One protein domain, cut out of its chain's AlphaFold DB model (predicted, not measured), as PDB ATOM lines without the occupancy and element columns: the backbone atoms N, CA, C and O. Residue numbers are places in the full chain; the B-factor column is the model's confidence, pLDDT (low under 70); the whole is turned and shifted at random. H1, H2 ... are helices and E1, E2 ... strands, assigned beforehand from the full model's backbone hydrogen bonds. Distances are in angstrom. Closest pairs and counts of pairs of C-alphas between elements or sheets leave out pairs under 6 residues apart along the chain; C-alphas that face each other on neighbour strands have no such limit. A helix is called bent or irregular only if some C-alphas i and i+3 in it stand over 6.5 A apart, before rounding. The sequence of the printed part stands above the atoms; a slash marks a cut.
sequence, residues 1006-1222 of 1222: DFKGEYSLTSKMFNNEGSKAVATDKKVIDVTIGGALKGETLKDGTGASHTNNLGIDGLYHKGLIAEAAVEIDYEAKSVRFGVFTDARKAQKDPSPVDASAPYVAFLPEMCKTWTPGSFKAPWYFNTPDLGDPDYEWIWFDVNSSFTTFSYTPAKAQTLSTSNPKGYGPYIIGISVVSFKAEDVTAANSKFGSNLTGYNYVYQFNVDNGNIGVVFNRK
ATOM      1  N   ASP A1006     -60.953 179.888 -35.015       93.31
ATOM      2  CA  ASP A1006     -59.830 179.601 -35.907       93.31
ATOM      3  C   ASP A1006     -59.035 178.339 -35.542       93.31
ATOM      4  O   ASP A1006     -58.327 177.802 -36.395       93.31
ATOM      5  N   PHE A1007     -59.115 177.864 -34.297       94.38
ATOM      6  CA  PHE A1007     -58.395 176.679 -33.817       94.38
ATOM      7  C   PHE A1007     -59.153 175.370 -34.101       94.38
ATOM      8  O   PHE A1007     -58.635 174.288 -33.832       94.38
ATOM      9  N   LYS A1008     -60.369 175.433 -34.661       94.19
ATOM     10  CA  LYS A1008     -61.167 174.245 -35.001       94.19
ATOM     11  C   LYS A1008     -60.710 173.582 -36.306       94.19
ATOM     12  O   LYS A1008     -60.184 174.224 -37.217       94.19
ATOM     13  N   GLY A1009     -60.941 172.278 -36.425       93.69
ATOM     14  CA  GLY A1009     -60.610 171.468 -37.602       93.69
ATOM     15  C   GLY A1009     -59.844 170.192 -37.255       93.69
ATOM     16  O   GLY A1009     -59.755 169.802 -36.092       93.69
ATOM     17  N   GLU A1010     -59.293 169.526 -38.270       95.44
ATOM     18  CA  GLU A1010     -58.476 168.326 -38.066       95.44
ATOM     19  C   GLU A1010     -57.007 168.651 -37.787       95.44
ATOM     20  O   GLU A1010     -56.393 169.519 -38.413       95.44
ATOM     21  N   TYR A1011     -56.437 167.888 -36.859       96.06
ATOM     22  CA  TYR A1011     -55.046 167.948 -36.442       96.06
ATOM     23  C   TYR A1011     -54.465 166.534 -36.408       96.06
ATOM     24  O   TYR A1011     -55.160 165.548 -36.168       96.06
ATOM     25  N   SER A1012     -53.158 166.444 -36.612       94.31
ATOM     26  CA  SER A1012     -52.356 165.275 -36.276       94.31
ATOM     27  C   SER A1012     -51.685 165.514 -34.922       94.31
ATOM     28  O   SER A1012     -50.971 166.502 -34.735       94.31
ATOM     29  N   LEU A1013     -51.921 164.626 -33.960       92.06
ATOM     30  CA  LEU A1013     -51.246 164.628 -32.667       92.06
ATOM     31  C   LEU A1013     -50.060 163.671 -32.722       92.06
ATOM     32  O   LEU A1013     -50.223 162.474 -32.942       92.06
ATOM     33  N   THR A1014     -48.860 164.195 -32.496       89.19
ATOM     34  CA  THR A1014     -47.629 163.404 -32.410       89.19
ATOM     35  C   THR A1014     -47.176 163.293 -30.959       89.19
ATOM     36  O   THR A1014     -47.109 164.303 -30.263       89.19
ATOM     37  N   SER A1015     -46.855 162.079 -30.508       86.56
ATOM     38  CA  SER A1015     -46.455 161.790 -29.125       86.56
ATOM     39  C   SER A1015     -45.651 160.488 -29.022       86.56
ATOM     40  O   SER A1015     -45.742 159.621 -29.897       86.56
ATOM     41  N   LYS A1016     -44.914 160.312 -27.922       83.31
ATOM     42  CA  LYS A1016     -44.523 158.986 -27.435       83.31
ATOM     43  C   LYS A1016     -45.676 158.404 -26.617       83.31
ATOM     44  O   LYS A1016     -46.061 158.994 -25.610       83.31
ATOM     45  N   MET A1017     -46.219 157.260 -27.042       80.44
ATOM     46  CA  MET A1017     -47.429 156.688 -26.439       80.44
ATOM     47  C   MET A1017     -47.179 155.355 -25.731       80.44
ATOM     48  O   MET A1017     -46.470 154.491 -26.254       80.44
ATOM     49  N   PHE A1018     -47.836 155.164 -24.586       76.69
ATOM     50  CA  PHE A1018     -47.960 153.873 -23.902       76.69
ATOM     51  C   PHE A1018     -49.423 153.402 -23.947       76.69
ATOM     52  O   PHE A1018     -50.332 154.229 -23.904       76.69
ATOM     53  N   ASN A1019     -49.653 152.090 -24.047       75.25
ATOM     54  CA  ASN A1019     -50.982 151.467 -24.057       75.25
ATOM     55  C   ASN A1019     -50.940 150.177 -23.204       75.25
ATOM     56  O   ASN A1019     -49.991 149.400 -23.322       75.25
ATOM     57  N   ASN A1020     -51.950 149.965 -22.355       68.75
ATOM     58  CA  ASN A1020     -52.065 148.833 -21.420       68.75
ATOM     59  C   ASN A1020     -53.007 147.695 -21.906       68.75
ATOM     60  O   ASN A1020     -53.042 146.604 -21.347       68.75
ATOM     61  N   GLU A1021     -53.747 147.919 -22.992       69.81
ATOM     62  CA  GLU A1021     -54.758 147.055 -23.635       69.81
ATOM     63  C   GLU A1021     -54.152 145.951 -24.531       69.81
ATOM     64  O   GLU A1021     -54.832 145.318 -25.344       69.81
ATOM     65  N   GLY A1022     -52.836 145.745 -24.448       57.06
ATOM     66  CA  GLY A1022     -52.149 144.554 -24.949       57.06
ATOM     67  C   GLY A1022     -52.065 144.339 -26.467       57.06
ATOM     68  O   GLY A1022     -51.527 143.308 -26.867       57.06
ATOM     69  N   SER A1023     -52.562 145.241 -27.332       53.47
ATOM     70  CA  SER A1023     -52.619 144.946 -28.784       53.47
ATOM     71  C   SER A1023     -52.371 146.078 -29.798       53.47
ATOM     72  O   SER A1023     -52.175 145.756 -30.970       53.47
ATOM     73  N   LYS A1024     -52.335 147.372 -29.425       52.53
ATOM     74  CA  LYS A1024     -52.225 148.476 -30.421       52.53
ATOM     75  C   LYS A1024     -51.062 149.465 -30.282       52.53
ATOM     76  O   LYS A1024     -50.782 150.180 -31.245       52.53
ATOM     77  N   ALA A1025     -50.300 149.451 -29.187       48.78
ATOM     78  CA  ALA A1025     -48.988 150.105 -29.153       48.78
ATOM     79  C   ALA A1025     -47.993 149.341 -28.270       48.78
ATOM     80  O   ALA A1025     -48.067 149.386 -27.047       48.78
ATOM     81  N   VAL A1026     -47.015 148.680 -28.898       52.00
ATOM     82  CA  VAL A1026     -45.762 148.317 -28.217       52.00
ATOM     83  C   VAL A1026     -45.030 149.617 -27.882       52.00
ATOM     84  O   VAL A1026     -45.004 150.517 -28.728       52.00
ATOM     85  N   ALA A1027     -44.430 149.714 -26.692       53.53
ATOM     86  CA  ALA A1027     -43.653 150.878 -26.261       53.53
ATOM     87  C   ALA A1027     -42.542 151.194 -27.280       53.53
ATOM     88  O   ALA A1027     -41.512 150.528 -27.340       53.53
ATOM     89  N   THR A1028     -42.803 152.188 -28.128       55.81
ATOM     90  CA  THR A1028     -41.985 152.576 -29.281       55.81
ATOM     91  C   THR A1028     -42.012 154.093 -29.394       55.81
ATOM     92  O   THR A1028     -43.034 154.720 -29.120       55.81
ATOM     93  N   ASP A1029     -40.870 154.684 -29.731       59.34
ATOM     94  CA  ASP A1029     -40.566 156.063 -29.344       59.34
ATOM     95  C   ASP A1029     -41.502 157.142 -29.910       59.34
ATOM     96  O   ASP A1029     -41.793 158.103 -29.208       59.34
ATOM     97  N   LYS A1030     -42.066 156.973 -31.113       73.62
ATOM     98  CA  LYS A1030     -42.920 157.997 -31.736       73.62
ATOM     99  C   LYS A1030     -44.145 157.405 -32.435       73.62
ATOM    100  O   LYS A1030     -44.036 156.447 -33.201       73.62
ATOM    101  N   LYS A1031     -45.306 158.024 -32.214       80.00
ATOM    102  CA  LYS A1031     -46.582 157.750 -32.888       80.00
ATOM    103  C   LYS A1031     -47.245 159.053 -33.331       80.00
ATOM    104  O   LYS A1031     -46.969 160.116 -32.779       80.00
ATOM    105  N   VAL A1032     -48.121 158.939 -34.325       86.81
ATOM    106  CA  VAL A1032     -49.017 160.001 -34.795       86.81
ATOM    107  C   VAL A1032     -50.431 159.429 -34.803       86.81
ATOM    108  O   VAL A1032     -50.613 158.293 -35.243       86.81
ATOM    109  N   ILE A1033     -51.402 160.196 -34.315       88.81
ATOM    110  CA  ILE A1033     -52.837 159.913 -34.425       88.81
ATOM    111  C   ILE A1033     -53.569 161.140 -34.969       88.81
ATOM    112  O   ILE A1033     -53.040 162.250 -34.922       88.81
ATOM    113  N   ASP A1034     -54.792 160.946 -35.447       93.19
ATOM    114  CA  ASP A1034     -55.651 162.025 -35.927       93.19
ATOM    115  C   ASP A1034     -56.664 162.429 -34.851       93.19
ATOM    116  O   ASP A1034     -57.339 161.575 -34.277       93.19
ATOM    117  N   VAL A1035     -56.787 163.734 -34.606       94.94
ATOM    118  CA  VAL A1035     -57.731 164.328 -33.648       94.94
ATOM    119  C   VAL A1035     -58.502 165.471 -34.308       94.94
ATOM    120  O   VAL A1035     -58.019 166.108 -35.245       94.94
ATOM    121  N   THR A1036     -59.717 165.746 -33.838       96.69
ATOM    122  CA  THR A1036     -60.535 166.874 -34.319       96.69
ATOM    123  C   THR A1036     -60.757 167.858 -33.184       96.69
ATOM    124  O   THR A1036     -61.323 167.490 -32.158       96.69
ATOM    125  N   ILE A1037     -60.345 169.111 -33.375       96.44
ATOM    126  CA  ILE A1037     -60.655 170.203 -32.453       96.44
ATOM    127  C   ILE A1037     -61.984 170.824 -32.899       96.44
ATOM    128  O   ILE A1037     -62.121 171.286 -34.033       96.44
ATOM    129  N   GLY A1038     -62.980 170.788 -32.023       94.56
ATOM    130  CA  GLY A1038     -64.342 171.262 -32.250       94.56
ATOM    131  C   GLY A1038     -64.823 172.181 -31.129       94.56
ATOM    132  O   GLY A1038     -64.025 172.803 -30.430       94.56
ATOM    133  N   GLY A1039     -66.141 172.292 -30.963       92.62
ATOM    134  CA  GLY A1039     -66.724 172.966 -29.798       92.62
ATOM    135  C   GLY A1039     -66.529 172.163 -28.509       92.62
ATOM    136  O   GLY A1039     -66.358 170.946 -28.554       92.62
ATOM    137  N   ALA A1040     -66.571 172.859 -27.373       92.81
ATOM    138  CA  ALA A1040     -66.539 172.247 -26.050       92.81
ATOM    139  C   ALA A1040     -67.748 171.323 -25.792       92.81
ATOM    140  O   ALA A1040     -68.854 171.556 -26.287       92.81
ATOM    141  N   LEU A1041     -67.527 170.295 -24.976       91.50
ATOM    142  CA  LEU A1041     -68.517 169.363 -24.445       91.50
ATOM    143  C   LEU A1041     -69.436 170.025 -23.408       91.50
ATOM    144  O   LEU A1041     -70.626 169.712 -23.365       91.50
ATOM    145  N   LYS A1042     -68.890 170.902 -22.555       91.19
ATOM    146  CA  LYS A1042     -69.633 171.584 -21.484       91.19
ATOM    147  C   LYS A1042     -69.608 173.105 -21.613       91.19
ATOM    148  O   LYS A1042     -70.616 173.741 -21.318       91.19
ATOM    149  N   GLY A1043     -68.476 173.690 -22.013       88.69
ATOM    150  CA  GLY A1043     -68.341 175.150 -22.114       88.69
ATOM    151  C   GLY A1043     -68.060 175.868 -20.784       88.69
ATOM    152  O   GLY A1043     -68.350 177.056 -20.667       88.69
ATOM    153  N   GLU A1044     -67.586 175.161 -19.750       93.50
ATOM    154  CA  GLU A1044     -67.470 175.717 -18.391       93.50
ATOM    155  C   GLU A1044     -66.366 176.788 -18.271       93.50
ATOM    156  O   GLU A1044     -65.227 176.573 -18.691       93.50
ATOM    157  N   THR A1045     -66.676 177.904 -17.599       95.56
ATOM    158  CA  THR A1045     -65.672 178.790 -16.986       95.56
ATOM    159  C   THR A1045     -65.420 178.337 -15.550       95.56
ATOM    160  O   THR A1045     -66.343 178.304 -14.735       95.56
ATOM    161  N   LEU A1046     -64.174 177.988 -15.237       94.62
ATOM    162  CA  LEU A1046     -63.742 177.408 -13.960       94.62
ATOM    163  C   LEU A1046     -62.493 178.133 -13.438       94.62
ATOM    164  O   LEU A1046     -61.969 179.020 -14.113       94.62
ATOM    165  N   LYS A1047     -62.019 177.774 -12.238       93.75
ATOM    166  CA  LYS A1047     -60.805 178.349 -11.640       93.75
ATOM    167  C   LYS A1047     -59.712 177.314 -11.430       93.75
ATOM    168  O   LYS A1047     -60.020 176.211 -11.000       93.75
ATOM    169  N   ASP A1048     -58.463 177.681 -11.692       91.44
ATOM    170  CA  ASP A1048     -57.295 176.863 -11.345       91.44
ATOM    171  C   ASP A1048     -56.960 176.944  -9.841       91.44
ATOM    172  O   ASP A1048     -57.586 177.687  -9.076       91.44
ATOM    173  N   GLY A1049     -55.929 176.209  -9.413       86.38
ATOM    174  CA  GLY A1049     -55.417 176.258  -8.041       86.38
ATOM    175  C   GLY A1049     -54.798 177.598  -7.619       86.38
ATOM    176  O   GLY A1049     -54.631 177.831  -6.421       86.38
ATOM    177  N   THR A1050     -54.502 178.506  -8.559       87.69
ATOM    178  CA  THR A1050     -54.058 179.880  -8.253       87.69
ATOM    179  C   THR A1050     -55.224 180.873  -8.119       87.69
ATOM    180  O   THR A1050     -55.049 181.972  -7.591       87.69
ATOM    181  N   GLY A1051     -56.434 180.479  -8.536       89.31
ATOM    182  CA  GLY A1051     -57.652 181.289  -8.529       89.31
ATOM    183  C   GLY A1051     -57.906 182.080  -9.821       89.31
ATOM    184  O   GLY A1051     -58.908 182.815  -9.885       89.31
ATOM    185  N   ALA A1052     -57.039 181.927 -10.829       91.06
ATOM    186  CA  ALA A1052     -57.221 182.428 -12.187       91.06
ATOM    187  C   ALA A1052     -58.406 181.715 -12.856       91.06
ATOM    188  O   ALA A1052     -58.739 180.588 -12.507       91.06
ATOM    189  N   SER A1053     -59.114 182.402 -13.756       94.00
ATOM    190  CA  SER A1053     -60.359 181.893 -14.352       94.00
ATOM    191  C   SER A1053     -60.171 181.584 -15.833       94.00
ATOM    192  O   SER A1053     -59.829 182.479 -16.599       94.00
ATOM    193  N   HIS A1054     -60.435 180.338 -16.217       95.00
ATOM    194  CA  HIS A1054     -60.217 179.796 -17.560       95.00
ATOM    195  C   HIS A1054     -61.535 179.271 -18.127       95.00
ATOM    196  O   HIS A1054     -62.381 178.784 -17.375       95.00
ATOM    197  N   THR A1055     -61.734 179.370 -19.444       95.94
ATOM    198  CA  THR A1055     -62.967 178.901 -20.102       95.94
ATOM    199  C   THR A1055     -62.662 177.800 -21.102       95.94
ATOM    200  O   THR A1055     -61.935 178.020 -22.069       95.94
ATOM    201  N   ASN A1056     -63.271 176.634 -20.892       96.44
ATOM    202  CA  ASN A1056     -63.221 175.506 -21.815       96.44
ATOM    203  C   ASN A1056     -64.080 175.828 -23.042       96.44
ATOM    204  O   ASN A1056     -65.278 175.571 -23.055       96.44
ATOM    205  N   ASN A1057     -63.492 176.478 -24.043       96.19
ATOM    206  CA  ASN A1057     -64.192 177.010 -25.215       96.19
ATOM    207  C   ASN A1057     -64.068 176.123 -26.471       96.19
ATOM    208  O   ASN A1057     -64.794 176.334 -27.445       96.19
ATOM    209  N   LEU A1058     -63.226 175.088 -26.425       96.88
ATOM    210  CA  LEU A1058     -63.045 174.069 -27.460       96.88
ATOM    211  C   LEU A1058     -63.109 172.658 -26.857       96.88
ATOM    212  O   LEU A1058     -63.095 172.482 -25.642       96.88
ATOM    213  N   GLY A1059     -63.155 171.642 -27.717       96.00
ATOM    214  CA  GLY A1059     -63.083 170.234 -27.323       96.00
ATOM    215  C   GLY A1059     -62.303 169.403 -28.342       96.00
ATOM    216  O   GLY A1059     -62.302 169.727 -29.527       96.00
ATOM    217  N   ILE A1060     -61.626 168.345 -27.896       96.62
ATOM    218  CA  ILE A1060     -60.759 167.486 -28.712       96.62
ATOM    219  C   ILE A1060     -61.356 166.075 -28.792       96.62
ATOM    220  O   ILE A1060     -61.316 165.321 -27.821       96.62
ATOM    221  N   ASP A1061     -61.879 165.717 -29.964       95.25
ATOM    222  CA  ASP A1061     -62.313 164.361 -30.319       95.25
ATOM    223  C   ASP A1061     -61.127 163.536 -30.855       95.25
ATOM    224  O   ASP A1061     -60.247 164.064 -31.540       95.25
ATOM    225  N   GLY A1062     -61.118 162.228 -30.593       90.94
ATOM    226  CA  GLY A1062     -60.119 161.292 -31.130       90.94
ATOM    227  C   GLY A1062     -58.867 161.063 -30.271       90.94
ATOM    228  O   GLY A1062     -58.013 160.277 -30.665       90.94
ATOM    229  N   LEU A1063     -58.763 161.656 -29.074       90.12
ATOM    230  CA  LEU A1063     -57.677 161.356 -28.115       90.12
ATOM    231  C   LEU A1063     -57.716 159.926 -27.540       90.12
ATOM    232  O   LEU A1063     -56.803 159.528 -26.816       90.12
ATOM    233  N   TYR A1064     -58.763 159.155 -27.833       89.81
ATOM    234  CA  TYR A1064     -58.881 157.739 -27.492       89.81
ATOM    235  C   TYR A1064     -59.934 157.081 -28.406       89.81
ATOM    236  O   TYR A1064     -59.647 156.817 -29.573       89.81
ATOM    237  N   HIS A1065     -61.169 156.879 -27.937       89.44
ATOM    238  CA  HIS A1065     -62.303 156.501 -28.784       89.44
ATOM    239  C   HIS A1065     -63.090 157.729 -29.249       89.44
ATOM    240  O   HIS A1065     -63.257 158.701 -28.512       89.44
ATOM    241  N   LYS A1066     -63.578 157.680 -30.493       89.31
ATOM    242  CA  LYS A1066     -64.328 158.781 -31.105       89.31
ATOM    243  C   LYS A1066     -65.644 159.031 -30.363       89.31
ATOM    244  O   LYS A1066     -66.405 158.095 -30.130       89.31
ATOM    245  N   GLY A1067     -65.915 160.291 -30.036       88.19
ATOM    246  CA  GLY A1067     -67.041 160.721 -29.204       88.19
ATOM    247  C   GLY A1067     -66.701 160.912 -27.722       88.19
ATOM    248  O   GLY A1067     -67.573 161.340 -26.971       88.19
ATOM    249  N   LEU A1068     -65.458 160.642 -27.303       93.00
ATOM    250  CA  LEU A1068     -64.919 161.076 -26.011       93.00
ATOM    251  C   LEU A1068     -64.132 162.372 -26.218       93.00
ATOM    252  O   LEU A1068     -63.105 162.378 -26.898       93.00
ATOM    253  N   ILE A1069     -64.630 163.464 -25.642       94.56
ATOM    254  CA  ILE A1069     -64.130 164.820 -25.872       94.56
ATOM    255  C   ILE A1069     -63.286 165.260 -24.676       94.56
ATOM    256  O   ILE A1069     -63.817 165.407 -23.576       94.56
ATOM    257  N   ALA A1070     -61.989 165.505 -24.858       94.44
ATOM    258  CA  ALA A1070     -61.247 166.275 -23.859       94.44
ATOM    259  C   ALA A1070     -61.604 167.756 -24.032       94.44
ATOM    260  O   ALA A1070     -61.461 168.287 -25.131       94.44
ATOM    261  N   GLU A1071     -62.077 168.421 -22.980       95.38
ATOM    262  CA  GLU A1071     -62.280 169.873 -23.018       95.38
ATOM    263  C   GLU A1071     -60.943 170.595 -23.277       95.38
ATOM    264  O   GLU A1071     -59.867 170.108 -22.916       95.38
ATOM    265  N   ALA A1072     -60.999 171.769 -23.899       96.12
ATOM    266  CA  ALA A1072     -59.828 172.590 -24.177       96.12
ATOM    267  C   ALA A1072     -60.144 174.090 -24.095       96.12
ATOM    268  O   ALA A1072     -61.276 174.524 -24.310       96.12
ATOM    269  N   ALA A1073     -59.120 174.889 -23.806       96.06
ATOM    270  CA  ALA A1073     -59.203 176.339 -23.688       96.06
ATOM    271  C   ALA A1073     -58.194 177.011 -24.628       96.06
ATOM    272  O   ALA A1073     -56.989 176.792 -24.510       96.06
ATOM    273  N   VAL A1074     -58.663 177.863 -25.537       95.56
ATOM    274  CA  VAL A1074     -57.822 178.845 -26.234       95.56
ATOM    275  C   VAL A1074     -57.985 180.191 -25.553       95.56
ATOM    276  O   VAL A1074     -59.093 180.719 -25.461       95.56
ATOM    277  N   GLU A1075     -56.872 180.753 -25.097       94.25
ATOM    278  CA  GLU A1075     -56.826 182.078 -24.485       94.25
ATOM    279  C   GLU A1075     -55.965 182.996 -25.343       94.25
ATOM    280  O   GLU A1075     -54.792 182.700 -25.575       94.25
ATOM    281  N   ILE A1076     -56.565 184.086 -25.824       94.00
ATOM    282  CA  ILE A1076     -55.939 185.090 -26.689       94.00
ATOM    283  C   ILE A1076     -55.890 186.408 -25.924       94.00
ATOM    284  O   ILE A1076     -56.931 186.954 -25.558       94.00
ATOM    285  N   ASP A1077     -54.686 186.939 -25.741       91.00
ATOM    286  CA  ASP A1077     -54.469 188.309 -25.296       91.00
ATOM    287  C   ASP A1077     -54.119 189.177 -26.514       91.00
ATOM    288  O   ASP A1077     -53.039 189.064 -27.103       91.00
ATOM    289  N   TYR A1078     -55.060 190.038 -26.906       89.50
ATOM    290  CA  TYR A1078     -54.919 190.952 -28.042       89.50
ATOM    291  C   TYR A1078     -54.003 192.158 -27.750       89.50
ATOM    292  O   TYR A1078     -53.529 192.802 -28.688       89.50
ATOM    293  N   GLU A1079     -53.744 192.478 -26.477       83.94
ATOM    294  CA  GLU A1079     -52.875 193.587 -26.067       83.94
ATOM    295  C   GLU A1079     -51.425 193.111 -25.905       83.94
ATOM    296  O   GLU A1079     -50.521 193.678 -26.527       83.94
ATOM    297  N   ALA A1080     -51.210 192.004 -25.185       84.81
ATOM    298  CA  ALA A1080     -49.912 191.332 -25.084       84.81
ATOM    299  C   ALA A1080     -49.516 190.566 -26.364       84.81
ATOM    300  O   ALA A1080     -48.366 190.146 -26.492       84.81
ATOM    301  N   LYS A1081     -50.446 190.402 -27.319       88.94
ATOM    302  CA  LYS A1081     -50.255 189.724 -28.617       88.94
ATOM    303  C   LYS A1081     -49.756 188.287 -28.439       88.94
ATOM    304  O   LYS A1081     -48.762 187.871 -29.036       88.94
ATOM    305  N   SER A1082     -50.437 187.548 -27.566       90.88
ATOM    306  CA  SER A1082     -50.087 186.174 -27.203       90.88
ATOM    307  C   SER A1082     -51.311 185.262 -27.226       90.88
ATOM    308  O   SER A1082     -52.441 185.711 -27.035       90.88
ATOM    309  N   VAL A1083     -51.095 183.974 -27.492       92.56
ATOM    310  CA  VAL A1083     -52.145 182.953 -27.453       92.56
ATOM    311  C   VAL A1083     -51.586 181.648 -26.900       92.56
ATOM    312  O   VAL A1083     -50.463 181.262 -27.228       92.56
ATOM    313  N   ARG A1084     -52.372 180.967 -26.062       90.56
ATOM    314  CA  ARG A1084     -52.051 179.643 -25.515       90.56
ATOM    315  C   ARG A1084     -53.211 178.671 -25.698       90.56
ATOM    316  O   ARG A1084     -54.373 179.075 -25.671       90.56
ATOM    317  N   PHE A1085     -52.877 177.394 -25.873       95.25
ATOM    318  CA  PHE A1085     -53.834 176.297 -26.009       95.25
ATOM    319  C   PHE A1085     -53.709 175.375 -24.792       95.25
ATOM    320  O   PHE A1085     -52.631 174.850 -24.536       95.25
ATOM    321  N   GLY A1086     -54.778 175.195 -24.022       94.56
ATOM    322  CA  GLY A1086     -54.817 174.353 -22.827       94.56
ATOM    323  C   GLY A1086     -55.663 173.104 -23.046       94.56
ATOM    324  O   GLY A1086     -56.814 173.225 -23.454       94.56
ATOM    325  N   VAL A1087     -55.134 171.916 -22.740       95.19
ATOM    326  CA  VAL A1087     -55.936 170.681 -22.649       95.19
ATOM    327  C   VAL A1087     -56.434 170.540 -21.216       95.19
ATOM    328  O   VAL A1087     -55.624 170.470 -20.293       95.19
ATOM    329  N   PHE A1088     -57.750 170.499 -21.021       94.94
ATOM    330  CA  PHE A1088     -58.355 170.350 -19.704       94.94
ATOM    331  C   PHE A1088     -58.417 168.878 -19.289       94.94
ATOM    332  O   PHE A1088     -58.770 167.992 -20.071       94.94
ATOM    333  N   THR A1089     -58.100 168.635 -18.026       91.44
ATOM    334  CA  THR A1089     -58.131 167.326 -17.379       91.44
ATOM    335  C   THR A1089     -59.088 167.387 -16.196       91.44
ATOM    336  O   THR A1089     -59.001 168.305 -15.386       91.44
ATOM    337  N   ASP A1090     -60.039 166.455 -16.122       90.19
ATOM    338  CA  ASP A1090     -61.225 166.569 -15.261       90.19
ATOM    339  C   ASP A1090     -61.391 165.316 -14.393       90.19
ATOM    340  O   ASP A1090     -61.856 164.279 -14.874       90.19
ATOM    341  N   ALA A1091     -61.021 165.400 -13.111       87.12
ATOM    342  CA  ALA A1091     -61.225 164.313 -12.154       87.12
ATOM    343  C   ALA A1091     -62.592 164.381 -11.445       87.12
ATOM    344  O   ALA A1091     -62.868 163.535 -10.598       87.12
ATOM    345  N   ARG A1092     -63.490 165.309 -11.816       87.44
ATOM    346  CA  ARG A1092     -64.869 165.340 -11.292       87.44
ATOM    347  C   ARG A1092     -65.730 164.268 -11.950       87.44
ATOM    348  O   ARG A1092     -66.449 163.529 -11.277       87.44
ATOM    349  N   LYS A1093     -65.693 164.214 -13.289       87.50
ATOM    350  CA  LYS A1093     -66.596 163.389 -14.105       87.50
ATOM    351  C   LYS A1093     -65.929 162.764 -15.326       87.50
ATOM    352  O   LYS A1093     -65.421 163.466 -16.195       87.50
ATOM    353  N   ALA A1094     -66.065 161.448 -15.438       89.69
ATOM    354  CA  ALA A1094     -65.710 160.674 -16.618       89.69
ATOM    355  C   ALA A1094     -66.877 160.572 -17.614       89.69
ATOM    356  O   ALA A1094     -68.048 160.510 -17.242       89.69
ATOM    357  N   GLN A1095     -66.549 160.495 -18.901       93.88
ATOM    358  CA  GLN A1095     -67.503 160.279 -19.991       93.88
ATOM    359  C   GLN A1095     -67.696 158.786 -20.247       93.88
ATOM    360  O   GLN A1095     -66.753 158.010 -20.134       93.88
ATOM    361  N   LYS A1096     -68.900 158.357 -20.629       93.31
ATOM    362  CA  LYS A1096     -69.139 156.949 -20.967       93.31
ATOM    363  C   LYS A1096     -68.542 156.608 -22.337       93.31
ATOM    364  O   LYS A1096     -68.965 157.167 -23.345       93.31
ATOM    365  N   ASP A1097     -67.609 155.662 -22.367       90.88
ATOM    366  CA  ASP A1097     -66.973 155.155 -23.585       90.88
ATOM    367  C   ASP A1097     -68.013 154.439 -24.478       90.88
ATOM    368  O   ASP A1097     -68.751 153.575 -23.985       90.88
ATOM    369  N   PRO A1098     -68.112 154.770 -25.781       86.62
ATOM    370  CA  PRO A1098     -68.961 154.041 -26.725       86.62
ATOM    371  C   PRO A1098     -68.415 152.653 -27.112       86.62
ATOM    372  O   PRO A1098     -69.120 151.887 -27.770       86.62
ATOM    373  N   SER A1099     -67.171 152.304 -26.767       87.88
ATOM    374  CA  SER A1099     -66.535 151.010 -27.076       87.88
ATOM    375  C   SER A1099     -65.510 150.576 -26.006       87.88
ATOM    376  O   SER A1099     -64.339 150.372 -26.325       87.88
ATOM    377  N   PRO A1100     -65.925 150.407 -24.734       86.44
ATOM    378  CA  PRO A1100     -65.016 150.155 -23.617       86.44
ATOM    379  C   PRO A1100     -64.294 148.811 -23.718       86.44
ATOM    380  O   PRO A1100     -64.916 147.770 -23.934       86.44
ATOM    381  N   VAL A1101     -62.980 148.835 -23.474       78.31
ATOM    382  CA  VAL A1101     -62.122 147.636 -23.435       78.31
ATOM    383  C   VAL A1101     -62.452 146.743 -22.231       78.31
ATOM    384  O   VAL A1101     -62.456 145.520 -22.357       78.31
ATOM    385  N   ASP A1102     -62.805 147.338 -21.087       82.81
ATOM    386  CA  ASP A1102     -63.414 146.645 -19.947       82.81
ATOM    387  C   ASP A1102     -64.854 147.140 -19.750       82.81
ATOM    388  O   ASP A1102     -65.097 148.259 -19.293       82.81
ATOM    389  N   ALA A1103     -65.829 146.282 -20.055       84.62
ATOM    390  CA  ALA A1103     -67.252 146.579 -19.884       84.62
ATOM    391  C   ALA A1103     -67.674 146.796 -18.412       84.62
ATOM    392  O   ALA A1103     -68.762 147.320 -18.167       84.62
ATOM    393  N   SER A1104     -66.839 146.416 -17.436       84.69
ATOM    394  CA  SER A1104     -67.034 146.721 -16.013       84.69
ATOM    395  C   SER A1104     -66.519 148.109 -15.605       84.69
ATOM    396  O   SER A1104     -66.943 148.627 -14.571       84.69
ATOM    397  N   ALA A1105     -65.681 148.745 -16.436       86.69
ATOM    398  CA  ALA A1105     -65.161 150.100 -16.248       86.69
ATOM    399  C   ALA A1105     -65.401 151.014 -17.479       86.69
ATOM    400  O   ALA A1105     -64.445 151.523 -18.078       86.69
ATOM    401  N   PRO A1106     -66.676 151.239 -17.872       90.12
ATOM    402  CA  PRO A1106     -67.034 151.868 -19.143       90.12
ATOM    403  C   PRO A1106     -67.016 153.406 -19.127       90.12
ATOM    404  O   PRO A1106     -67.545 154.019 -20.052       90.12
ATOM    405  N   TYR A1107     -66.476 154.043 -18.086       91.50
ATOM    406  CA  TYR A1107     -66.345 155.500 -18.002       91.50
ATOM    407  C   TYR A1107     -64.872 155.894 -18.086       91.50
ATOM    408  O   TYR A1107     -64.031 155.257 -17.463       91.50
ATOM    409  N   VAL A1108     -64.555 156.932 -18.855       90.88
ATOM    410  CA  VAL A1108     -63.194 157.375 -19.165       90.88
ATOM    411  C   VAL A1108     -63.009 158.853 -18.837       90.88
ATOM    412  O   VAL A1108     -63.834 159.687 -19.219       90.88
ATOM    413  N   ALA A1109     -61.909 159.185 -18.161       90.62
ATOM    414  CA  ALA A1109     -61.459 160.561 -17.954       90.62
ATOM    415  C   ALA A1109     -60.054 160.785 -18.531       90.62
ATOM    416  O   ALA A1109     -59.257 159.849 -18.647       90.62
ATOM    417  N   PHE A1110     -59.766 162.046 -18.858       92.00
ATOM    418  CA  PHE A1110     -58.438 162.529 -19.225       92.00
ATOM    419  C   PHE A1110     -57.817 163.203 -17.997       92.00
ATOM    420  O   PHE A1110     -58.408 164.129 -17.439       92.00
ATOM    421  N   LEU A1111     -56.651 162.723 -17.568       89.12
ATOM    422  CA  LEU A1111     -55.936 163.141 -16.355       89.12
ATOM    423  C   LEU A1111     -54.468 163.463 -16.695       89.12
ATOM    424  O   LEU A1111     -53.961 162.928 -17.682       89.12
ATOM    425  N   PRO A1112     -53.755 164.310 -15.935       89.81
ATOM    426  CA  PRO A1112     -52.328 164.527 -16.154       89.81
ATOM    427  C   PRO A1112     -51.504 163.345 -15.611       89.81
ATOM    428  O   PRO A1112     -51.978 162.571 -14.783       89.81
ATOM    429  N   GLU A1113     -50.246 163.235 -16.037       87.38
ATOM    430  CA  GLU A1113     -49.232 162.365 -15.418       87.38
ATOM    431  C   GLU A1113     -48.115 163.200 -14.790       87.38
ATOM    432  O   GLU A1113     -47.813 164.288 -15.283       87.38
ATOM    433  N   MET A1114     -47.465 162.691 -13.735       86.44
ATOM    434  CA  MET A1114     -46.620 163.511 -12.851       86.44
ATOM    435  C   MET A1114     -45.180 162.994 -12.675       86.44
ATOM    436  O   MET A1114     -44.910 161.793 -12.738       86.44
ATOM    437  N   CYS A1115     -44.231 163.882 -12.363       87.69
ATOM    438  CA  CYS A1115     -42.925 163.492 -11.819       87.69
ATOM    439  C   CYS A1115     -42.430 164.401 -10.690       87.69
ATOM    440  O   CYS A1115     -42.758 165.586 -10.595       87.69
ATOM    441  N   LYS A1116     -41.562 163.842  -9.838       87.06
ATOM    442  CA  LYS A1116     -40.954 164.571  -8.712       87.06
ATOM    443  C   LYS A1116     -39.759 165.431  -9.107       87.06
ATOM    444  O   LYS A1116     -39.521 166.454  -8.472       87.06
ATOM    445  N   THR A1117     -39.022 165.023 -10.135       86.94
ATOM    446  CA  THR A1117     -37.718 165.604 -10.464       86.94
ATOM    447  C   THR A1117     -37.730 166.158 -11.881       86.94
ATOM    448  O   THR A1117     -37.969 165.428 -12.838       86.94
ATOM    449  N   TRP A1118     -37.418 167.439 -12.037       87.88
ATOM    450  CA  TRP A1118     -37.211 168.066 -13.339       87.88
ATOM    451  C   TRP A1118     -35.848 168.752 -13.380       87.88
ATOM    452  O   TRP A1118     -35.345 169.241 -12.369       87.88
ATOM    453  N   THR A1119     -35.259 168.767 -14.567       82.12
ATOM    454  CA  THR A1119     -34.054 169.520 -14.922       82.12
ATOM    455  C   THR A1119     -34.336 170.225 -16.247       82.12
ATOM    456  O   THR A1119     -34.986 169.596 -17.083       82.12
ATOM    457  N   PRO A1120     -33.867 171.463 -16.491       79.44
ATOM    458  CA  PRO A1120     -34.161 172.195 -17.723       79.44
ATOM    459  C   PRO A1120     -34.001 171.347 -18.994       79.44
ATOM    460  O   PRO A1120     -32.905 170.899 -19.320       79.44
ATOM    461  N   GLY A1121     -35.118 171.094 -19.684       72.94
ATOM    462  CA  GLY A1121     -35.174 170.289 -20.908       72.94
ATOM    463  C   GLY A1121     -35.425 168.782 -20.737       72.94
ATOM    464  O   GLY A1121     -35.549 168.104 -21.752       72.94
ATOM    465  N   SER A1122     -35.519 168.224 -19.521       81.25
ATOM    466  CA  SER A1122     -35.721 166.775 -19.332       81.25
ATOM    467  C   SER A1122     -36.338 166.382 -17.977       81.25
ATOM    468  O   SER A1122     -35.912 166.837 -16.909       81.25
ATOM    469  N   PHE A1123     -37.323 165.478 -18.017       85.88
ATOM    470  CA  PHE A1123     -38.034 164.950 -16.847       85.88
ATOM    471  C   PHE A1123     -37.322 163.738 -16.247       85.88
ATOM    472  O   PHE A1123     -37.096 162.741 -16.933       85.88
ATOM    473  N   LYS A1124     -37.017 163.771 -14.949       83.69
ATOM    474  CA  LYS A1124     -36.227 162.736 -14.268       83.69
ATOM    475  C   LYS A1124     -37.068 161.929 -13.277       83.69
ATOM    476  O   LYS A1124     -38.084 162.383 -12.756       83.69
ATOM    477  N   ALA A1125     -36.608 160.712 -13.002       80.94
ATOM    478  CA  ALA A1125     -37.248 159.817 -12.049       80.94
ATOM    479  C   ALA A1125     -37.266 160.402 -10.608       80.94
ATOM    480  O   ALA A1125     -36.376 161.183 -10.249       80.94
ATOM    481  N   PRO A1126     -38.230 160.008  -9.752       85.81
ATOM    482  CA  PRO A1126     -39.368 159.139 -10.057       85.81
ATOM    483  C   PRO A1126     -40.415 159.829 -10.945       85.81
ATOM    484  O   PRO A1126     -40.857 160.948 -10.669       85.81
ATOM    485  N   TRP A1127     -40.809 159.110 -11.995       83.94
ATOM    486  CA  TRP A1127     -42.020 159.357 -12.770       83.94
ATOM    487  C   TRP A1127     -43.150 158.526 -12.160       83.94
ATOM    488  O   TRP A1127     -42.917 157.396 -11.722       83.94
ATOM    489  N   TYR A1128     -44.361 159.062 -12.162       79.88
ATOM    490  CA  TYR A1128     -45.566 158.367 -11.739       79.88
ATOM    491  C   TYR A1128     -46.466 158.277 -12.971       79.88
ATOM    492  O   TYR A1128     -46.833 159.307 -13.520       79.88
ATOM    493  N   PHE A1129     -46.726 157.045 -13.422       73.56
ATOM    494  CA  PHE A1129     -47.621 156.712 -14.539       73.56
ATOM    495  C   PHE A1129     -48.898 156.086 -13.965       73.56
ATOM    496  O   PHE A1129     -49.140 154.886 -14.099       73.56
ATOM    497  N   ASN A1130     -49.592 156.866 -13.141       65.81
ATOM    498  CA  ASN A1130     -50.704 156.468 -12.282       65.81
ATOM    499  C   ASN A1130     -51.552 157.711 -12.018       65.81
ATOM    500  O   ASN A1130     -50.985 158.780 -11.812       65.81
ATOM    501  N   THR A1131     -52.870 157.547 -11.870       70.00
ATOM    502  CA  THR A1131     -53.792 158.635 -11.500       70.00
ATOM    503  C   THR A1131     -53.244 159.495 -10.354       70.00
ATOM    504  O   THR A1131     -53.142 158.989  -9.226       70.00
ATOM    505  N   PRO A1132     -52.883 160.764 -10.609       70.12
ATOM    506  CA  PRO A1132     -52.412 161.651  -9.563       70.12
ATOM    507  C   PRO A1132     -53.577 162.148  -8.709       70.12
ATOM    508  O   PRO A1132     -54.727 162.175  -9.139       70.12
ATOM    509  N   ASP A1133     -53.246 162.582  -7.500       77.06
ATOM    510  CA  ASP A1133     -54.157 163.331  -6.646       77.06
ATOM    511  C   ASP A1133     -54.017 164.823  -6.964       77.06
ATOM    512  O   ASP A1133     -52.999 165.435  -6.625       77.06
ATOM    513  N   LEU A1134     -55.014 165.380  -7.660       79.19
ATOM    514  CA  LEU A1134     -55.041 166.785  -8.077       79.19
ATOM    515  C   LEU A1134     -55.412 167.744  -6.931       79.19
ATOM    516  O   LEU A1134     -55.301 168.951  -7.101       79.19
ATOM    517  N   GLY A1135     -55.814 167.245  -5.757       79.44
ATOM    518  CA  GLY A1135     -56.247 168.088  -4.641       79.44
ATOM    519  C   GLY A1135     -57.608 168.756  -4.875       79.44
ATOM    520  O   GLY A1135     -58.586 168.071  -5.175       79.44
ATOM    521  N   ASP A1136     -57.660 170.072  -4.660       81.94
ATOM    522  CA  ASP A1136     -58.831 170.944  -4.807       81.94
ATOM    523  C   ASP A1136     -58.367 172.279  -5.438       81.94
ATOM    524  O   ASP A1136     -57.489 172.925  -4.848       81.94
ATOM    525  N   PRO A1137     -58.874 172.694  -6.619       88.50
ATOM    526  CA  PRO A1137     -59.772 171.957  -7.517       88.50
ATOM    527  C   PRO A1137     -59.241 170.591  -7.982       88.50
ATOM    528  O   PRO A1137     -58.043 170.342  -8.060       88.50
ATOM    529  N   ASP A1138     -60.166 169.707  -8.344       86.88
ATOM    530  CA  ASP A1138     -59.924 168.354  -8.848       86.88
ATOM    531  C   ASP A1138     -59.826 168.297 -10.388       86.88
ATOM    532  O   ASP A1138     -60.337 167.389 -11.046       86.88
ATOM    533  N   TYR A1139     -59.168 169.295 -10.980       90.75
ATOM    534  CA  TYR A1139     -58.982 169.450 -12.424       90.75
ATOM    535  C   TYR A1139     -57.821 170.407 -12.744       90.75
ATOM    536  O   TYR A1139     -57.430 171.215 -11.906       90.75
ATOM    537  N   GLU A1140     -57.263 170.320 -13.956       92.38
ATOM    538  CA  GLU A1140     -56.109 171.129 -14.388       92.38
ATOM    539  C   GLU A1140     -56.103 171.377 -15.910       92.38
ATOM    540  O   GLU A1140     -56.531 170.516 -16.683       92.38
ATOM    541  N   TRP A1141     -55.564 172.518 -16.353       94.31
ATOM    542  CA  TRP A1141     -55.270 172.817 -17.761       94.31
ATOM    543  C   TRP A1141     -53.785 172.633 -18.047       94.31
ATOM    544  O   TRP A1141     -52.946 173.343 -17.497       94.31
ATOM    545  N   ILE A1142     -53.444 171.740 -18.970       93.88
ATOM    546  CA  ILE A1142     -52.071 171.586 -19.450       93.88
ATOM    547  C   ILE A1142     -51.857 172.528 -20.633       93.88
ATOM    548  O   ILE A1142     -52.465 172.336 -21.687       93.88
ATOM    549  N   TRP A1143     -50.993 173.528 -20.474       93.69
ATOM    550  CA  TRP A1143     -50.787 174.596 -21.454       93.69
ATOM    551  C   TRP A1143     -49.682 174.276 -22.470       93.69
ATOM    552  O   TRP A1143     -48.566 173.899 -22.117       93.69
ATOM    553  N   PHE A1144     -49.992 174.481 -23.748       92.38
ATOM    554  CA  PHE A1144     -49.122 174.276 -24.901       92.38
ATOM    555  C   PHE A1144     -48.697 175.630 -25.486       92.38
ATOM    556  O   PHE A1144     -49.526 176.529 -25.662       92.38
ATOM    557  N   ASP A1145     -47.416 175.753 -25.845       89.00
ATOM    558  CA  ASP A1145     -46.913 176.880 -26.631       89.00
ATOM    559  C   ASP A1145     -47.508 176.808 -28.047       89.00
ATOM    560  O   ASP A1145     -47.382 175.787 -28.731       89.00
ATOM    561  N   VAL A1146     -48.131 177.898 -28.500       91.06
ATOM    562  CA  VAL A1146     -48.657 178.042 -29.866       91.06
ATOM    563  C   VAL A1146     -47.577 178.649 -30.762       91.06
ATOM    564  O   VAL A1146     -46.935 179.635 -30.398       91.06
ATOM    565  N   ASN A1147     -47.358 178.071 -31.943       88.88
ATOM    566  CA  ASN A1147     -46.367 178.580 -32.889       88.88
ATOM    567  C   ASN A1147     -46.854 179.844 -33.631       88.88
ATOM    568  O   ASN A1147     -48.047 180.121 -33.718       88.88
ATOM    569  N   SER A1148     -45.930 180.595 -34.235       84.75
ATOM    570  CA  SER A1148     -46.225 181.880 -34.895       84.75
ATOM    571  C   SER A1148     -47.060 181.799 -36.182       84.75
ATOM    572  O   SER A1148     -47.469 182.838 -36.693       84.75
ATOM    573  N   SER A1149     -47.330 180.598 -36.712       85.88
ATOM    574  CA  SER A1149     -48.319 180.380 -37.783       85.88
ATOM    575  C   SER A1149     -49.676 179.893 -37.267       85.88
ATOM    576  O   SER A1149     -50.573 179.667 -38.073       85.88
ATOM    577  N   PHE A1150     -49.833 179.712 -35.950       91.12
ATOM    578  CA  PHE A1150     -51.052 179.242 -35.279       91.12
ATOM    579  C   PHE A1150     -51.573 177.874 -35.769       91.12
ATOM    580  O   PHE A1150     -52.737 177.521 -35.580       91.12
ATOM    581  N   THR A1151     -50.706 177.081 -36.401       89.75
ATOM    582  CA  THR A1151     -51.016 175.740 -36.927       89.75
ATOM    583  C   THR A1151     -50.470 174.617 -36.053       89.75
ATOM    584  O   THR A1151     -50.872 173.469 -36.234       89.75
ATOM    585  N   THR A1152     -49.551 174.925 -35.136       91.38
ATOM    586  CA  THR A1152     -48.842 173.937 -34.321       91.38
ATOM    587  C   THR A1152     -48.860 174.341 -32.852       91.38
ATOM    588  O   THR A1152     -48.489 175.467 -32.520       91.38
ATOM    589  N   PHE A1153     -49.252 173.413 -31.977       91.31
ATOM    590  CA  PHE A1153     -49.287 173.601 -30.522       91.31
ATOM    591  C   PHE A1153     -48.415 172.523 -29.874       91.31
ATOM    592  O   PHE A1153     -48.617 171.334 -30.128       91.31
ATOM    593  N   SER A1154     -47.428 172.915 -29.071       90.25
ATOM    594  CA  SER A1154     -46.401 172.003 -28.548       90.25
ATOM    595  C   SER A1154     -46.120 172.220 -27.067       90.25
ATOM    596  O   SER A1154     -45.974 173.358 -26.625       90.25
ATOM    597  N   TYR A1155     -45.973 171.133 -26.312       88.44
ATOM    598  CA  TYR A1155     -45.504 171.187 -24.927       88.44
ATOM    599  C   TYR A1155     -43.999 170.908 -24.879       88.44
ATOM    600  O   TYR A1155     -43.536 169.897 -25.410       88.44
ATOM    601  N   THR A1156     -43.228 171.786 -24.229       75.19
ATOM    602  CA  THR A1156     -41.761 171.691 -24.167       75.19
ATOM    603  C   THR A1156     -41.251 171.404 -22.748       75.19
ATOM    604  O   THR A1156     -41.486 172.199 -21.838       75.19
ATOM    605  N   PRO A1157     -40.448 170.342 -22.534       76.31
ATOM    606  CA  PRO A1157     -39.758 170.102 -21.261       76.31
ATOM    607  C   PRO A1157     -38.746 171.186 -20.851       76.31
ATOM    608  O   PRO A1157     -38.172 171.092 -19.767       76.31
ATOM    609  N   ALA A1158     -38.506 172.212 -21.676       77.56
ATOM    610  CA  ALA A1158     -37.789 173.422 -21.266       77.56
ATOM    611  C   ALA A1158     -38.626 174.333 -20.340       77.56
ATOM    612  O   ALA A1158     -38.054 175.101 -19.571       77.56
ATOM    613  N   LYS A1159     -39.962 174.218 -20.382       77.75
ATOM    614  CA  LYS A1159     -40.937 174.952 -19.563       77.75
ATOM    615  C   LYS A1159     -41.870 173.957 -18.854       77.75
ATOM    616  O   LYS A1159     -43.058 173.900 -19.152       77.75
ATOM    617  N   ALA A1160     -41.337 173.118 -17.966       85.81
ATOM    618  CA  ALA A1160     -42.169 172.144 -17.260       85.81
ATOM    619  C   ALA A1160     -43.253 172.839 -16.422       85.81
ATOM    620  O   ALA A1160     -42.942 173.491 -15.425       85.81
ATOM    621  N   GLN A1161     -44.516 172.667 -16.812       90.25
ATOM    622  CA  GLN A1161     -45.647 173.127 -16.020       90.25
ATOM    623  C   GLN A1161     -45.704 172.345 -14.705       90.25
ATOM    624  O   GLN A1161     -45.512 171.124 -14.677       90.25
ATOM    625  N   THR A1162     -46.004 173.053 -13.620       89.62
ATOM    626  CA  THR A1162     -46.428 172.443 -12.363       89.62
ATOM    627  C   THR A1162     -47.944 172.450 -12.237       89.62
ATOM    628  O   THR A1162     -48.599 173.360 -12.743       89.62
ATOM    629  N   LEU A1163     -48.486 171.471 -11.515       87.25
ATOM    630  CA  LEU A1163     -49.857 171.508 -11.008       87.25
ATOM    631  C   LEU A1163     -50.089 172.821 -10.231       87.25
ATOM    632  O   LEU A1163     -49.229 173.238  -9.452       87.25
ATOM    633  N   SER A1164     -51.230 173.467 -10.460       84.62
ATOM    634  CA  SER A1164     -51.628 174.741  -9.842       84.62
ATOM    635  C   SER A1164     -52.036 174.606  -8.367       84.62
ATOM    636  O   SER A1164     -52.063 175.598  -7.640       84.62
ATOM    637  N   THR A1165     -52.323 173.384  -7.912       78.50
ATOM    638  CA  THR A1165     -52.786 173.035  -6.561       78.50
ATOM    639  C   THR A1165     -51.707 172.334  -5.723       78.50
ATOM    640  O   THR A1165     -50.669 171.874  -6.208       78.50
ATOM    641  N   SER A1166     -51.959 172.189  -4.417       67.19
ATOM    642  CA  SER A1166     -51.109 171.392  -3.528       67.19
ATOM    643  C   SER A1166     -51.383 169.886  -3.675       67.19
ATOM    644  O   SER A1166     -52.288 169.373  -3.021       67.19
ATOM    645  N   ASN A1167     -50.570 169.175  -4.469       71.06
ATOM    646  CA  ASN A1167     -50.588 167.705  -4.616       71.06
ATOM    647  C   ASN A1167     -50.534 166.986  -3.238       71.06
ATOM    648  O   ASN A1167     -49.447 166.904  -2.647       71.06
ATOM    649  N   PRO A1168     -51.648 166.430  -2.715       63.75
ATOM    650  CA  PRO A1168     -51.726 165.976  -1.320       63.75
ATOM    651  C   PRO A1168     -50.934 164.696  -1.017       63.75
ATOM    652  O   PRO A1168     -50.657 164.398   0.146       63.75
ATOM    653  N   LYS A1169     -50.581 163.917  -2.049       68.50
ATOM    654  CA  LYS A1169     -49.936 162.595  -1.924       68.50
ATOM    655  C   LYS A1169     -48.481 162.563  -2.399       68.50
ATOM    656  O   LYS A1169     -47.827 161.526  -2.308       68.50
ATOM    657  N   GLY A1170     -47.938 163.696  -2.846       68.69
ATOM    658  CA  GLY A1170     -46.506 163.849  -3.098       68.69
ATOM    659  C   GLY A1170     -45.989 163.187  -4.379       68.69
ATOM    660  O   GLY A1170     -44.791 162.901  -4.454       68.69
ATOM    661  N   TYR A1171     -46.835 163.012  -5.404       74.12
ATOM    662  CA  TYR A1171     -46.442 162.529  -6.746       74.12
ATOM    663  C   TYR A1171     -45.581 163.532  -7.552       74.12
ATOM    664  O   TYR A1171     -45.420 163.407  -8.762       74.12
ATOM    665  N   GLY A1172     -44.999 164.528  -6.883       79.50
ATOM    666  CA  GLY A1172     -44.254 165.610  -7.512       79.50
ATOM    667  C   GLY A1172     -45.140 166.728  -8.071       79.50
ATOM    668  O   GLY A1172     -46.349 166.546  -8.216       79.50
ATOM    669  N   PRO A1173     -44.557 167.904  -8.357       86.00
ATOM    670  CA  PRO A1173     -45.319 169.034  -8.866       86.00
ATOM    671  C   PRO A1173     -45.407 169.055 -10.398       86.00
ATOM    672  O   PRO A1173     -46.319 169.686 -10.911       86.00
ATOM    673  N   TYR A1174     -44.490 168.411 -11.132       90.31
ATOM    674  CA  TYR A1174     -44.315 168.616 -12.577       90.31
ATOM    675  C   TYR A1174     -45.191 167.693 -13.429       90.31
ATOM    676  O   TYR A1174     -45.215 166.486 -13.188       90.31
ATOM    677  N   ILE A1175     -45.818 168.247 -14.469       90.06
ATOM    678  CA  ILE A1175     -46.659 167.516 -15.424       90.06
ATOM    679  C   ILE A1175     -45.803 166.957 -16.576       90.06
ATOM    680  O   ILE A1175     -45.058 167.693 -17.232       90.06
ATOM    681  N   ILE A1176     -45.925 165.649 -16.837       89.19
ATOM    682  CA  ILE A1176     -45.118 164.881 -17.810       89.19
ATOM    683  C   ILE A1176     -45.922 164.190 -18.920       89.19
ATOM    684  O   ILE A1176     -45.324 163.534 -19.780       89.19
ATOM    685  N   GLY A1177     -47.251 164.295 -18.909       90.00
ATOM    686  CA  GLY A1177     -48.108 163.683 -19.921       90.00
ATOM    687  C   GLY A1177     -49.603 163.862 -19.674       90.00
ATOM    688  O   GLY A1177     -50.006 164.475 -18.686       90.00
ATOM    689  N   ILE A1178     -50.404 163.283 -20.572       91.19
ATOM    690  CA  ILE A1178     -51.859 163.096 -20.442       91.19
ATOM    691  C   ILE A1178     -52.148 161.595 -20.446       91.19
ATOM    692  O   ILE A1178     -51.678 160.892 -21.339       91.19
ATOM    693  N   SER A1179     -52.967 161.121 -19.513       88.50
ATOM    694  CA  SER A1179     -53.439 159.741 -19.431       88.50
ATOM    695  C   SER A1179     -54.946 159.630 -19.596       88.50
ATOM    696  O   SER A1179     -55.724 160.437 -19.090       88.50
ATOM    697  N   VAL A1180     -55.341 158.573 -20.294       89.62
ATOM    698  CA  VAL A1180     -56.716 158.125 -20.497       89.62
ATOM    699  C   VAL A1180     -56.964 156.995 -19.506       89.62
ATOM    700  O   VAL A1180     -56.252 155.992 -19.541       89.62
ATOM    701  N   VAL A1181     -57.935 157.149 -18.608       86.44
ATOM    702  CA  VAL A1181     -58.105 156.262 -17.443       86.44
ATOM    703  C   VAL A1181     -59.540 155.750 -17.362       86.44
ATOM    704  O   VAL A1181     -60.471 156.550 -17.447       86.44
ATOM    705  N   SER A1182     -59.711 154.435 -17.169       87.25
ATOM    706  CA  SER A1182     -61.023 153.776 -17.056       87.25
ATOM    707  C   SER A1182     -61.521 153.627 -15.609       87.25
ATOM    708  O   SER A1182     -60.772 153.302 -14.679       87.25
ATOM    709  N   PHE A1183     -62.832 153.813 -15.446       85.62
ATOM    710  CA  PHE A1183     -63.560 153.878 -14.181       85.62
ATOM    711  C   PHE A1183     -64.900 153.133 -14.236       85.62
ATOM    712  O   PHE A1183     -65.585 153.078 -15.257       85.62
ATOM    713  N   LYS A1184     -65.319 152.613 -13.079       86.75
ATOM    714  CA  LYS A1184     -66.584 151.871 -12.893       86.75
ATOM    715  C   LYS A1184     -67.841 152.758 -12.840       86.75
ATOM    716  O   LYS A1184     -68.950 152.228 -12.876       86.75
ATOM    717  N   ALA A1185     -67.692 154.080 -12.737       86.00
ATOM    718  CA  ALA A1185     -68.787 155.045 -12.601       86.00
ATOM    719  C   ALA A1185     -68.441 156.400 -13.250       86.00
ATOM    720  O   ALA A1185     -67.271 156.681 -13.495       86.00
ATOM    721  N   GLU A1186     -69.462 157.228 -13.498       87.69
ATOM    722  CA  GLU A1186     -69.324 158.594 -14.035       87.69
ATOM    723  C   GLU A1186     -68.634 159.546 -13.040       87.69
ATOM    724  O   GLU A1186     -67.828 160.377 -13.444       87.69
ATOM    725  N   ASP A1187     -68.931 159.415 -11.742       85.38
ATOM    726  CA  ASP A1187     -68.236 160.132 -10.666       85.38
ATOM    727  C   ASP A1187     -66.846 159.524 -10.454       85.38
ATOM    728  O   ASP A1187     -66.706 158.345 -10.101       85.38
ATOM    729  N   VAL A1188     -65.823 160.348 -10.688       77.69
ATOM    730  CA  VAL A1188     -64.413 159.951 -10.625       77.69
ATOM    731  C   VAL A1188     -63.587 160.785  -9.649       77.69
ATOM    732  O   VAL A1188     -62.378 160.581  -9.567       77.69
ATOM    733  N   THR A1189     -64.245 161.574  -8.787       73.69
ATOM    734  CA  THR A1189     -63.625 162.308  -7.657       73.69
ATOM    735  C   THR A1189     -62.827 161.381  -6.720       73.69
ATOM    736  O   THR A1189     -61.886 161.772  -6.019       73.69
ATOM    737  N   ALA A1190     -63.160 160.087  -6.746       63.22
ATOM    738  CA  ALA A1190     -62.417 159.004  -6.118       63.22
ATOM    739  C   ALA A1190     -60.939 158.903  -6.562       63.22
ATOM    740  O   ALA A1190     -60.138 158.393  -5.780       63.22
ATOM    741  N   ALA A1191     -60.576 159.386  -7.759       64.75
ATOM    742  CA  ALA A1191     -59.201 159.425  -8.265       64.75
ATOM    743  C   ALA A1191     -58.284 160.248  -7.350       64.75
ATOM    744  O   ALA A1191     -57.223 159.764  -6.955       64.75
ATOM    745  N   ASN A1192     -58.744 161.428  -6.920       63.44
ATOM    746  CA  ASN A1192     -58.020 162.232  -5.942       63.44
ATOM    747  C   ASN A1192     -57.988 161.524  -4.586       63.44
ATOM    748  O   ASN A1192     -56.921 161.319  -4.009       63.44
ATOM    749  N   SER A1193     -59.132 161.069  -4.065       57.69
ATOM    750  CA  SER A1193     -59.176 160.580  -2.679       57.69
ATOM    751  C   SER A1193     -58.485 159.227  -2.427       57.69
ATOM    752  O   SER A1193     -57.864 159.084  -1.367       57.69
ATOM    753  N   LYS A1194     -58.540 158.236  -3.337       54.62
ATOM    754  CA  LYS A1194     -58.131 156.841  -3.043       54.62
ATOM    755  C   LYS A1194     -57.337 156.134  -4.144       54.62
ATOM    756  O   LYS A1194     -57.797 155.942  -5.263       54.62
ATOM    757  N   PHE A1195     -56.220 155.535  -3.730       51.75
ATOM    758  CA  PHE A1195     -55.491 154.544  -4.520       51.75
ATOM    759  C   PHE A1195     -56.309 153.233  -4.625       51.75
ATOM    760  O   PHE A1195     -56.409 152.482  -3.657       51.75
ATOM    761  N   GLY A1196     -56.898 152.964  -5.795       56.09
ATOM    762  CA  GLY A1196     -57.313 151.616  -6.222       56.09
ATOM    763  C   GLY A1196     -58.596 150.999  -5.627       56.09
ATOM    764  O   GLY A1196     -58.528 149.930  -5.026       56.09
ATOM    765  N   SER A1197     -59.782 151.578  -5.876       55.97
ATOM    766  CA  SER A1197     -61.069 150.845  -5.729       55.97
ATOM    767  C   SER A1197     -61.972 150.904  -6.972       55.97
ATOM    768  O   SER A1197     -62.495 149.877  -7.424       55.97
ATOM    769  N   ASN A1198     -62.135 152.097  -7.550       61.50
ATOM    770  CA  ASN A1198     -63.045 152.353  -8.677       61.50
ATOM    771  C   ASN A1198     -62.330 152.368 -10.044       61.50
ATOM    772  O   ASN A1198     -62.992 152.460 -11.074       61.50
ATOM    773  N   LEU A1199     -61.000 152.263 -10.016       67.50
ATOM    774  CA  LEU A1199     -60.066 152.298 -11.141       67.50
ATOM    775  C   LEU A1199     -59.789 150.892 -11.689       67.50
ATOM    776  O   LEU A1199     -59.813 149.922 -10.925       67.50
ATOM    777  N   THR A1200     -59.443 150.803 -12.974       67.06
ATOM    778  CA  THR A1200     -58.825 149.607 -13.587       67.06
ATOM    779  C   THR A1200     -57.382 149.839 -14.043       67.06
ATOM    780  O   THR A1200     -56.591 148.899 -14.042       67.06
ATOM    781  N   GLY A1201     -57.008 151.084 -14.351       70.88
ATOM    782  CA  GLY A1201     -55.653 151.496 -14.731       70.88
ATOM    783  C   GLY A1201     -55.679 152.650 -15.734       70.88
ATOM    784  O   GLY A1201     -56.752 153.160 -16.062       70.88
ATOM    785  N   TYR A1202     -54.508 153.045 -16.243       77.75
ATOM    786  CA  TYR A1202     -54.456 153.795 -17.498       77.75
ATOM    787  C   TYR A1202     -54.695 152.842 -18.678       77.75
ATOM    788  O   TYR A1202     -54.235 151.695 -18.667       77.75
ATOM    789  N   ASN A1203     -55.382 153.344 -19.700       81.69
ATOM    790  CA  ASN A1203     -55.603 152.680 -20.983       81.69
ATOM    791  C   ASN A1203     -54.528 153.150 -21.977       81.69
ATOM    792  O   ASN A1203     -53.792 152.337 -22.536       81.69
ATOM    793  N   TYR A1204     -54.386 154.476 -22.109       84.62
ATOM    794  CA  TYR A1204     -53.422 155.181 -22.961       84.62
ATOM    795  C   TYR A1204     -52.693 156.280 -22.183       84.62
ATOM    796  O   TYR A1204     -53.283 156.906 -21.306       84.62
ATOM    797  N   VAL A1205     -51.446 156.564 -22.565       86.00
ATOM    798  CA  VAL A1205     -50.631 157.673 -22.036       86.00
ATOM    799  C   VAL A1205     -49.922 158.398 -23.181       86.00
ATOM    800  O   VAL A1205     -49.288 157.746 -24.010       86.00
ATOM    801  N   TYR A1206     -49.966 159.730 -23.186       88.44
ATOM    802  CA  TYR A1206     -49.263 160.635 -24.101       88.44
ATOM    803  C   TYR A1206     -48.118 161.328 -23.356       88.44
ATOM    804  O   TYR A1206     -48.361 162.201 -22.523       88.44
ATOM    805  N   GLN A1207     -46.865 160.949 -23.622       86.00
ATOM    806  CA  GLN A1207     -45.707 161.414 -22.850       86.00
ATOM    807  C   GLN A1207     -45.070 162.684 -23.439       86.00
ATOM    808  O   GLN A1207     -44.811 162.765 -24.639       86.00
ATOM    809  N   PHE A1208     -44.742 163.649 -22.575       87.88
ATOM    810  CA  PHE A1208     -44.147 164.944 -22.938       87.88
ATOM    811  C   PHE A1208     -42.614 164.946 -23.048       87.88
ATOM    812  O   PHE A1208     -42.034 165.952 -23.447       87.88
ATOM    813  N   ASN A1209     -41.931 163.859 -22.676       76.12
ATOM    814  CA  ASN A1209     -40.469 163.820 -22.632       76.12
ATOM    815  C   ASN A1209     -39.830 163.828 -24.041       76.12
ATOM    816  O   ASN A1209     -40.340 163.203 -24.972       76.12
ATOM    817  N   VAL A1210     -38.687 164.507 -24.170       72.44
ATOM    818  CA  VAL A1210     -37.898 164.650 -25.411       72.44
ATOM    819  C   VAL A1210     -36.620 163.798 -25.434       72.44
ATOM    820  O   VAL A1210     -35.959 163.699 -26.469       72.44
ATOM    821  N   ASP A1211     -36.274 163.146 -24.315       65.56
ATOM    822  CA  ASP A1211     -35.120 162.240 -24.226       65.56
ATOM    823  C   ASP A1211     -35.113 161.203 -25.376       65.56
ATOM    824  O   ASP A1211     -36.161 160.705 -25.799       65.56
ATOM    825  N   ASN A1212     -33.918 160.851 -25.863       60.31
ATOM    826  CA  ASN A1212     -33.670 159.919 -26.977       60.31
ATOM    827  C   ASN A1212     -34.249 160.334 -28.351       60.31
ATOM    828  O   ASN A1212     -34.529 159.478 -29.188       60.31
ATOM    829  N   GLY A1213     -34.380 161.638 -28.623       58.00
ATOM    830  CA  GLY A1213     -34.794 162.151 -29.942       58.00
ATOM    831  C   GLY A1213     -36.312 162.220 -30.139       58.00
ATOM    832  O   GLY A1213     -36.798 162.291 -31.269       58.00
ATOM    833  N   ASN A1214     -37.057 162.204 -29.037       64.94
ATOM    834  CA  ASN A1214     -38.504 162.356 -29.024       64.94
ATOM    835  C   ASN A1214     -38.895 163.839 -29.098       64.94
ATOM    836  O   ASN A1214     -38.148 164.707 -28.661       64.94
ATOM    837  N   ILE A1215     -40.064 164.145 -29.672       63.81
ATOM    838  CA  ILE A1215     -40.470 165.540 -29.948       63.81
ATOM    839  C   ILE A1215     -41.446 166.126 -28.914       63.81
ATOM    840  O   ILE A1215     -42.052 167.162 -29.169       63.81
ATOM    841  N   GLY A1216     -41.628 165.458 -27.771       77.19
ATOM    842  CA  GLY A1216     -42.682 165.779 -26.807       77.19
ATOM    843  C   GLY A1216     -44.075 165.476 -27.368       77.19
ATOM    844  O   GLY A1216     -44.240 164.537 -28.152       77.19
ATOM    845  N   VAL A1217     -45.071 166.278 -26.978       87.06
ATOM    846  CA  VAL A1217     -46.420 166.245 -27.567       87.06
ATOM    847  C   VAL A1217     -46.641 167.477 -28.430       87.06
ATOM    848  O   VAL A1217     -46.462 168.606 -27.967       87.06
ATOM    849  N   VAL A1218     -47.036 167.241 -29.683       91.12
ATOM    850  CA  VAL A1218     -47.224 168.280 -30.703       91.12
ATOM    851  C   VAL A1218     -48.495 168.016 -31.508       91.12
ATOM    852  O   VAL A1218     -48.586 167.011 -32.215       91.12
ATOM    853  N   PHE A1219     -49.448 168.944 -31.445       93.56
ATOM    854  CA  PHE A1219     -50.570 169.046 -32.379       93.56
ATOM    855  C   PHE A1219     -50.103 169.804 -33.627       93.56
ATOM    856  O   PHE A1219     -49.535 170.883 -33.494       93.56
ATOM    857  N   ASN A1220     -50.362 169.286 -34.830       93.62
ATOM    858  CA  ASN A1220     -50.145 169.991 -36.100       93.62
ATOM    859  C   ASN A1220     -51.415 169.929 -36.950       93.62
ATOM    860  O   ASN A1220     -51.900 168.834 -37.240       93.62
ATOM    861  N   ARG A1221     -51.944 171.085 -37.353       92.62
ATOM    862  CA  ARG A1221     -53.144 171.198 -38.195       92.62
ATOM    863  C   ARG A1221     -52.927 170.541 -39.562       92.62
ATOM    864  O   ARG A1221     -51.820 170.619 -40.099       92.62
ATOM    865  N   LYS A1222     -53.972 169.909 -40.100       87.94
ATOM    866  CA  LYS A1222     -53.991 169.362 -41.467       87.94
ATOM    867  C   LYS A1222     -54.316 170.432 -42.523       87.94
ATOM    868  O   LYS A1222     -54.961 171.455 -42.179       87.94
TER     869      LYS A1222
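Overview. This is residues 1006 to 1222 of the 1222 residues of the protein "Gram-positive anchor" of Alistipes sp. CAG:514 (UniProt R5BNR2). Eight strands, E1, E2, E5, E6, E7, E10, E11 and E14 in that order round the ring, form a closed antiparallel barrel; E13, E12 and E8 branch off from E1 as a bent wall over one end of it, with E9 folded back beside E8. The small hairpin of E3 and E4 sits beside E6, and the short helix H1 lies near the start of E13. The printed part has 217 residues, of which strands hold 107 and the helix 4, and its class is mostly strand; there are fourteen named strands and one named helix, in the order E1 to E12, H1, E13, E14. It is compact, with a radius of gyration of the C-alphas of 16.2 A, and rounded, spanning 48 by 38 by 36 A.

Arrangement. Start at E1, residues 1009 to 1019, which bends by 83 degrees at residue 1016. On one side is its hairpin partner E2, residues 1028 to 1039, with N 1011 and O 1035 2.9 A apart; on the other side are E14, residues 1217 to 1221, with N 1014 and O 1218 at 2.8 A, and E13, residues 1199 to 1207, with N 1018 and O 1205 at 3.0 A. Next, E3, residues 1045 to 1047, and E4, residues 1053 to 1055, form a hairpin, with N 1046 and O 1054 at 2.9 A. E4 runs on into E5, residues 1058 to 1061, at 53 degrees; E5 pairs with E2 through N 1038 and O 1059, 2.8 A. E5, E6, residues 1069 to 1077, and E7, residues 1082 to 1090, form a meander, each strand the antiparallel neighbour of the one before, with N 1060 and O 1070 at 2.8 A and N 1073 and O 1086 at 2.9 A. E7 pairs with E10, residues 1139 to 1146, through N 1087 and O 1142, 2.9 A. E10 and E11, residues 1152 to 1155, form a hairpin, with N 1145 and O 1154 at 2.9 A, and E11 pairs with E14 through N 1153 and O 1219, 3.0 A. E8, residues 1107 to 1119, has on one side E9, residues 1122 to 1128, with N 1124 and O 1117 at 2.8 A, and on the other side E12, residues 1174 to 1183, with N 1111 and O 1179 at 2.9 A. E12 pairs with E13 through N 1180 and O 1204, 2.8 A. The closest C-alphas of E7 and E8 are those of Thr 1089 and Leu 1111, 4.8 A. H1, residues 1190 to 1193, is on the barrel and too short for an O i to N i+4 pair; its one O i to N i+3 pair is within hydrogen-bond range.

Along the chain. Find C-alpha 1009 at (-60.610, 171.468, -37.602), where E1 begins; it is 26.0 A long. E2 measures 32.1 A, and E8, the longest strand by residues, 35.3 A. E14 ends at C-alpha 1221, (-53.144, 171.198, -38.195).

Size, cuts and confidence. The two C-alphas farthest apart, Glu 1079 and Ser 1104, are 50.0 A apart. The printed part has no cut; the links E7 to E8 and E11 to E12 are long. Mean pLDDT of the printed part is 84.0, with 31 residues under 70, among them 1020 to 1029 and 1190 to 1200.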